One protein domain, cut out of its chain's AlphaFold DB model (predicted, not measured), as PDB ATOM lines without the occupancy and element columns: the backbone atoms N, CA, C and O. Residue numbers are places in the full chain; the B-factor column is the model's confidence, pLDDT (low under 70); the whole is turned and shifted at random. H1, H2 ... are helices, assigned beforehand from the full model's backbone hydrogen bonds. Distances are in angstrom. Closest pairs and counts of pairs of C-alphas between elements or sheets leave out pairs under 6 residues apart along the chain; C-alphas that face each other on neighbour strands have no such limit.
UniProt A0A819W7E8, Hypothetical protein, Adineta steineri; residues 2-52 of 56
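Overview. This is residues 2 to 52 of the 56 residues of the protein "Hypothetical protein" of Adineta steineri (UniProt A0A819W7E8). With little regular structure, the domain is a body of loops from which one helix sticks out: residues 44 to 52 of H2 form a free arm, while the short helix H1 belongs to the body. The loops are residues 9 to 39, which join the two helices. The printed part has 51 residues with two named helices, H1 then H2, and no named strand; the class is all helix, with 20 residues in named elements. It is only just compact, close to loose, with a radius of gyration of the C-alphas of 11.7 A and spans of 33 by 26 by 21 A.

Arrangement. H2, residues 40 to 52, and H1, residues 2 to 8, are apart, with no C-alpha of the one within 8 A of the other. Every O i to N i+4 pair is within hydrogen-bond range in H1, and 8 of 9 in H2.

Along the chain. H2 measures 18.6 A from C-alpha 40 at (32.937, 33.250, 16.609) to C-alpha 52 at (40.981, 27.880, 0.665). H1 measures 10.0 A and begins at C-alpha 2 at (44.850, 21.432, 15.022).

Size, cuts and confidence. The C-alphas farthest apart, those of Ser 29 and Val 52, are 34.7 A apart. The link from H1 to H2 is long, 31 residues. The printed part has no cut, and no printed residue is under 70 in pLDDT.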
ATOM      1  N   TRP A   2      46.141  22.114  14.867       97.50
ATOM      2  CA  TRP A   2      44.850  21.432  15.022       97.50
ATOM      3  C   TRP A   2      44.874  20.242  15.986       97.50
ATOM      4  O   TRP A   2      44.016  20.205  16.856       97.50
ATOM      5  N   ASP A   3      45.873  19.355  15.935       98.69
ATOM      6  CA  ASP A   3      45.952  18.202  16.855       98.69
ATOM      7  C   ASP A   3      45.962  18.600  18.334       98.69
ATOM      8  O   ASP A   3      45.250  18.024  19.155       98.69
ATOM      9  N   TYR A   4      46.753  19.616  18.683       98.50
ATOM     10  CA  TYR A   4      46.831  20.121  20.050       98.50
ATOM     11  C   TYR A   4      45.501  20.747  20.479       98.50
ATOM     12  O   TYR A   4      44.971  20.424  21.543       98.50
ATOM     13  N   SER A   5      44.925  21.590  19.622       98.44
ATOM     14  CA  SER A   5      43.624  22.204  19.870       98.44
ATOM     15  C   SER A   5      42.509  21.169  20.023       98.44
ATOM     16  O   SER A   5      41.707  21.248  20.949       98.44
ATOM     17  N   TRP A   6      42.488  20.160  19.156       98.38
ATOM     18  CA  TRP A   6      41.529  19.066  19.188       98.38
ATOM     19  C   TRP A   6      41.651  18.257  20.478       98.38
ATOM     20  O   TRP A   6      40.652  17.955  21.121       98.38
ATOM     21  N   LYS A   7      42.879  17.949  20.898       98.56
ATOM     22  CA  LYS A   7      43.134  17.175  22.115       98.56
ATOM     23  C   LYS A   7      42.801  17.938  23.400       98.56
ATOM     24  O   LYS A   7      42.348  17.314  24.355       98.56
ATOM     25  N   HIS A   8      43.058  19.246  23.449       98.38
ATOM     26  CA  HIS A   8      43.068  19.993  24.712       98.38
ATOM     27  C   HIS A   8      42.006  21.094  24.821       98.38
ATOM     28  O   HIS A   8      41.491  21.331  25.912       98.38
ATOM     29  N   PHE A   9      41.665  21.770  23.724       98.31
ATOM     30  CA  PHE A   9      40.721  22.889  23.739       98.31
ATOM     31  C   PHE A   9      39.288  22.472  23.406       98.31
ATOM     32  O   PHE A   9      38.362  23.042  23.978       98.31
ATOM     33  N   VAL A  10      39.088  21.505  22.508       98.38
ATOM     34  CA  VAL A  10      37.745  21.051  22.120       98.38
ATOM     35  C   VAL A  10      37.112  20.240  23.248       98.38
ATOM     36  O   VAL A  10      37.679  19.264  23.738       98.38
ATOM     37  N   ASP A  11      35.904  20.629  23.650       98.31
ATOM     38  CA  ASP A  11      35.096  19.828  24.559       98.31
ATOM     39  C   ASP A  11      34.325  18.760  23.777       98.31
ATOM     40  O   ASP A  11      33.267  19.017  23.208       98.31
ATOM     41  N   HIS A  12      34.839  17.532  23.790       97.81
ATOM     42  CA  HIS A  12      34.225  16.396  23.092       97.81
ATOM     43  C   HIS A  12      32.893  15.930  23.690       97.81
ATOM     44  O   HIS A  12      32.181  15.164  23.047       97.81
ATOM     45  N   LYS A  13      32.538  16.363  24.908       98.00
ATOM     46  CA  LYS A  13      31.273  15.983  25.550       98.00
ATOM     47  C   LYS A  13      30.144  16.945  25.200       98.00
ATOM     48  O   LYS A  13      29.026  16.504  24.954       98.00
ATOM     49  N   TYR A  14      30.426  18.246  25.221       97.94
ATOM     50  CA  TYR A  14      29.397  19.283  25.079       97.94
ATOM     51  C   TYR A  14      29.599  20.211  23.875       97.94
ATOM     52  O   TYR A  14      28.804  21.125  23.673       97.94
ATOM     53  N   GLY A  15      30.654  20.005  23.087       97.94
ATOM     54  CA  GLY A  15      31.017  20.869  21.971       97.94
ATOM     55  C   GLY A  15      31.635  22.206  22.397       97.94
ATOM     56  O   GLY A  15      31.732  22.539  23.589       97.94
ATOM     57  N   ALA A  16      32.020  22.985  21.380       98.31
ATOM     58  CA  ALA A  16      32.750  24.253  21.491       98.31
ATOM     59  C   ALA A  16      34.152  24.109  22.123       98.31
ATOM     60  O   ALA A  16      34.631  23.000  22.375       98.31
ATOM     61  N   TRP A  17      34.846  25.235  22.309       98.44
ATOM     62  CA  TRP A  17      36.219  25.260  22.824       98.44
ATOM     63  C   TRP A  17      36.277  25.858  24.232       98.44
ATOM     64  O   TRP A  17      35.548  26.801  24.545       98.44
ATOM     65  N   TYR A  18      37.171  25.361  25.089       98.19
ATOM     66  CA  TYR A  18      37.518  26.035  26.344       98.19
ATOM     67  C   TYR A  18      38.235  27.360  26.063       98.19
ATOM     68  O   TYR A  18      38.984  27.486  25.098       98.19
ATOM     69  N   ARG A  19      38.002  28.376  26.901       98.12
ATOM     70  CA  ARG A  19      38.553  29.724  26.686       98.12
ATOM     71  C   ARG A  19      40.072  29.791  26.861       98.12
ATOM     72  O   ARG A  19      40.734  30.502  26.112       98.12
ATOM     73  N   ILE A  20      40.606  29.124  27.881       98.00
ATOM     74  CA  ILE A  20      42.022  29.189  28.251       98.00
ATOM     75  C   ILE A  20      42.413  27.950  29.058       98.00
ATOM     76  O   ILE A  20      41.633  27.470  29.886       98.00
ATOM     77  N   LEU A  21      43.631  27.466  28.823       98.44
ATOM     78  CA  LEU A  21      44.248  26.374  29.566       98.44
ATOM     79  C   LEU A  21      45.471  26.868  30.340       98.44
ATOM     80  O   LEU A  21      46.109  27.850  29.952       98.44
ATOM     81  N   THR A  22      45.806  26.173  31.422       98.19
ATOM     82  CA  THR A  22      47.085  26.319  32.123       98.19
ATOM     83  C   THR A  22      48.244  25.856  31.221       98.19
ATOM     84  O   THR A  22      48.014  25.162  30.225       98.19
ATOM     85  N   PRO A  23      49.511  26.157  31.568       98.25
ATOM     86  CA  PRO A  23      50.668  25.649  30.821       98.25
ATOM     87  C   PRO A  23      50.758  24.113  30.745       98.25
ATOM     88  O   PRO A  23      51.421  23.582  29.860       98.25
ATOM     89  N   THR A  24      50.090  23.394  31.656       98.00
ATOM     90  CA  THR A  24      50.013  21.922  31.691       98.00
ATOM     91  C   THR A  24      48.764  21.359  30.998       98.00
ATOM     92  O   THR A  24      48.534  20.153  31.047       98.00
ATOM     93  N   ASN A  25      48.006  22.195  30.278       98.25
ATOM     94  CA  ASN A  25      46.792  21.854  29.519       98.25
ATOM     95  C   ASN A  25      45.547  21.534  30.359       98.25
ATOM     96  O   ASN A  25      44.623  20.877  29.872       98.25
ATOM     97  N   GLU A  26      45.495  22.007  31.599       97.75
ATOM     98  CA  GLU A  26      44.297  21.904  32.432       97.75
ATOM     99  C   GLU A  26      43.375  23.102  32.185       97.75
ATOM    100  O   GLU A  26      43.826  24.208  31.882       97.75
ATOM    101  N   LYS A  27      42.062  22.902  32.310       96.62
ATOM    102  CA  LYS A  27      41.086  23.993  32.192       96.62
ATOM    103  C   LYS A  27      41.209  24.889  33.421       96.62
ATOM    104  O   LYS A  27      41.199  24.386  34.538       96.62
ATOM    105  N   TYR A  28      41.251  26.206  33.230       95.81
ATOM    106  CA  TYR A  28      41.269  27.142  34.364       95.81
ATOM    107  C   TYR A  28      39.963  27.137  35.176       95.81
ATOM    108  O   TYR A  28      39.987  27.369  36.380       95.81
ATOM    109  N   SER A  29      38.822  26.934  34.514       96.25
ATOM    110  CA  SER A  29      37.498  26.823  35.138       96.25
ATOM    111  C   SER A  29      36.502  26.176  34.170       96.25
ATOM    112  O   SER A  29      36.814  25.977  32.991       96.25
ATOM    113  N   ASP A  30      35.290  25.904  34.656       96.25
ATOM    114  CA  ASP A  30      34.172  25.421  33.838       96.25
ATOM    115  C   ASP A  30      33.399  26.548  33.125       96.25
ATOM    116  O   ASP A  30      32.504  26.276  32.319       96.25
ATOM    117  N   GLU A  31      33.749  27.821  33.355       97.62
ATOM    118  CA  GLU A  31      33.167  28.952  32.625       97.62
ATOM    119  C   GLU A  31      33.715  28.996  31.186       97.62
ATOM    120  O   GLU A  31      34.678  29.693  30.853       97.62
ATOM    121  N   LYS A  32      33.097  28.200  30.308       97.19
ATOM    122  CA  LYS A  32      33.551  28.006  28.923       97.19
ATOM    123  C   LYS A  32      33.454  29.275  28.071       97.19
ATOM    124  O   LYS A  32      34.333  29.510  27.240       97.19
ATOM    125  N   SER A  33      32.396  30.062  28.260       98.06
ATOM    126  CA  SER A  33      32.026  31.182  27.388       98.06
ATOM    127  C   SER A  33      31.469  32.365  28.197       98.06
ATOM    128  O   SER A  33      30.256  32.567  28.224       98.06
ATOM    129  N   PRO A  34      32.337  33.141  28.877       97.44
ATOM    130  CA  PRO A  34      31.943  34.417  29.472       97.44
ATOM    131  C   PRO A  34      31.567  35.437  28.384       97.44
ATOM    132  O   PRO A  34      31.789  35.209  27.187       97.44
ATOM    133  N   ALA A  35      31.041  36.593  28.802       98.00
ATOM    134  CA  ALA A  35      30.712  37.695  27.899       98.00
ATOM    135  C   ALA A  35      31.875  37.990  26.929       98.00
ATOM    136  O   ALA A  35      33.021  38.167  27.340       98.00
ATOM    137  N   GLY A  36      31.568  38.008  25.629       97.12
ATOM    138  CA  GLY A  36      32.542  38.211  24.552       97.12
ATOM    139  C   GLY A  36      33.045  36.935  23.868       97.12
ATOM    140  O   GLY A  36      33.597  37.028  22.773       97.12
ATOM    141  N   LYS A  37      32.816  35.739  24.431       98.00
ATOM    142  CA  LYS A  37      33.147  34.468  23.766       98.00
ATOM    143  C   LYS A  37      31.887  33.737  23.314       98.00
ATOM    144  O   LYS A  37      31.216  33.085  24.100       98.00
ATOM    145  N   THR A  38      31.621  33.787  22.015       98.12
ATOM    146  CA  THR A  38      30.531  33.049  21.345       98.12
ATOM    147  C   THR A  38      31.062  32.012  20.355       98.12
ATOM    148  O   THR A  38      30.354  31.593  19.445       98.12
ATOM    149  N   ASP A  39      32.343  31.648  20.486       98.38
ATOM    150  CA  ASP A  39      33.059  30.754  19.566       98.38
ATOM    151  C   ASP A  39      33.085  31.275  18.106       98.38
ATOM    152  O   ASP A  39      33.387  30.537  17.168       98.38
ATOM    153  N   TYR A  40      32.860  32.588  17.917       98.19
ATOM    154  CA  TYR A  40      32.937  33.250  16.609       98.19
ATOM    155  C   TYR A  40      34.328  33.116  15.979       98.19
ATOM    156  O   TYR A  40      34.434  32.900  14.778       98.19
ATOM    157  N   HIS A  41      35.394  33.190  16.784       98.19
ATOM    158  CA  HIS A  41      36.759  32.998  16.300       98.19
ATOM    159  C   HIS A  41      36.992  31.570  15.810       98.19
ATOM    160  O   HIS A  41      37.523  31.375  14.724       98.19
ATOM    161  N   THR A  42      36.605  30.567  16.597       98.00
ATOM    162  CA  THR A  42      36.867  29.161  16.265       98.00
ATOM    163  C   THR A  42      36.055  28.721  15.054       98.00
ATOM    164  O   THR A  42      36.595  28.057  14.176       98.00
ATOM    165  N   MET A  43      34.790  29.144  14.954       98.25
ATOM    166  CA  MET A  43      33.979  28.885  13.762       98.25
ATOM    167  C   MET A  43      34.447  29.709  12.561       98.25
ATOM    168  O   MET A  43      34.543  29.170  11.465       98.25
ATOM    169  N   GLY A  44      34.782  30.987  12.761       98.00
ATOM    170  CA  GLY A  44      35.290  31.869  11.710       98.00
ATOM    171  C   GLY A  44      36.569  31.331  11.079       98.00
ATOM    172  O   GLY A  44      36.651  31.245   9.862       98.00
ATOM    173  N   VAL A  45      37.524  30.854  11.886       96.56
ATOM    174  CA  VAL A  45      38.733  30.184  11.381       96.56
ATOM    175  C   VAL A  45      38.380  28.947  10.551       96.56
ATOM    176  O   VAL A  45      38.943  28.779   9.475       96.56
ATOM    177  N   CYS A  46      37.444  28.097  10.996       96.62
ATOM    178  CA  CYS A  46      37.000  26.953  10.191       96.62
ATOM    179  C   CYS A  46      36.406  27.394   8.846       96.62
ATOM    180  O   CYS A  46      36.773  26.838   7.816       96.62
ATOM    181  N   TYR A  47      35.515  28.388   8.841       96.81
ATOM    182  CA  TYR A  47      34.908  28.892   7.608       96.81
ATOM    183  C   TYR A  47      35.930  29.523   6.661       96.81
ATOM    184  O   TYR A  47      35.858  29.284   5.459       96.81
ATOM    185  N   GLU A  48      36.921  30.250   7.181       96.81
ATOM    186  CA  GLU A  48      38.003  30.789   6.354       96.81
ATOM    187  C   GLU A  48      38.888  29.685   5.770       96.81
ATOM    188  O   GLU A  48      39.248  29.737   4.597       96.81
ATOM    189  N   VAL A  49      39.186  28.632   6.537       95.88
ATOM    190  CA  VAL A  49      39.900  27.459   6.005       95.88
ATOM    191  C   VAL A  49      39.089  26.789   4.892       95.88
ATOM    192  O   VAL A  49      39.657  26.434   3.864       95.88
ATOM    193  N   LEU A  50      37.765  26.673   5.040       94.69
ATOM    194  CA  LEU A  50      36.879  26.117   4.006       94.69
ATOM    195  C   LEU A  50      36.853  26.933   2.699       94.69
ATOM    196  O   LEU A  50      36.443  26.408   1.663       94.69
ATOM    197  N   ASN A  51      37.271  28.202   2.719       95.50
ATOM    198  CA  ASN A  51      37.382  29.020   1.509       95.50
ATOM    199  C   ASN A  51      38.633  28.700   0.680       95.50
ATOM    200  O   ASN A  51      38.653  29.024  -0.506       95.50
ATOM    201  N   VAL A  52      39.660  28.096   1.288       95.44
ATOM    202  CA  VAL A  52      40.981  27.880   0.665       95.44
ATOM    203  C   VAL A  52      41.420  26.420   0.626       95.44
ATOM    204  O   VAL A  52      42.349  26.094  -0.105       95.44
TER     205      VAL A  52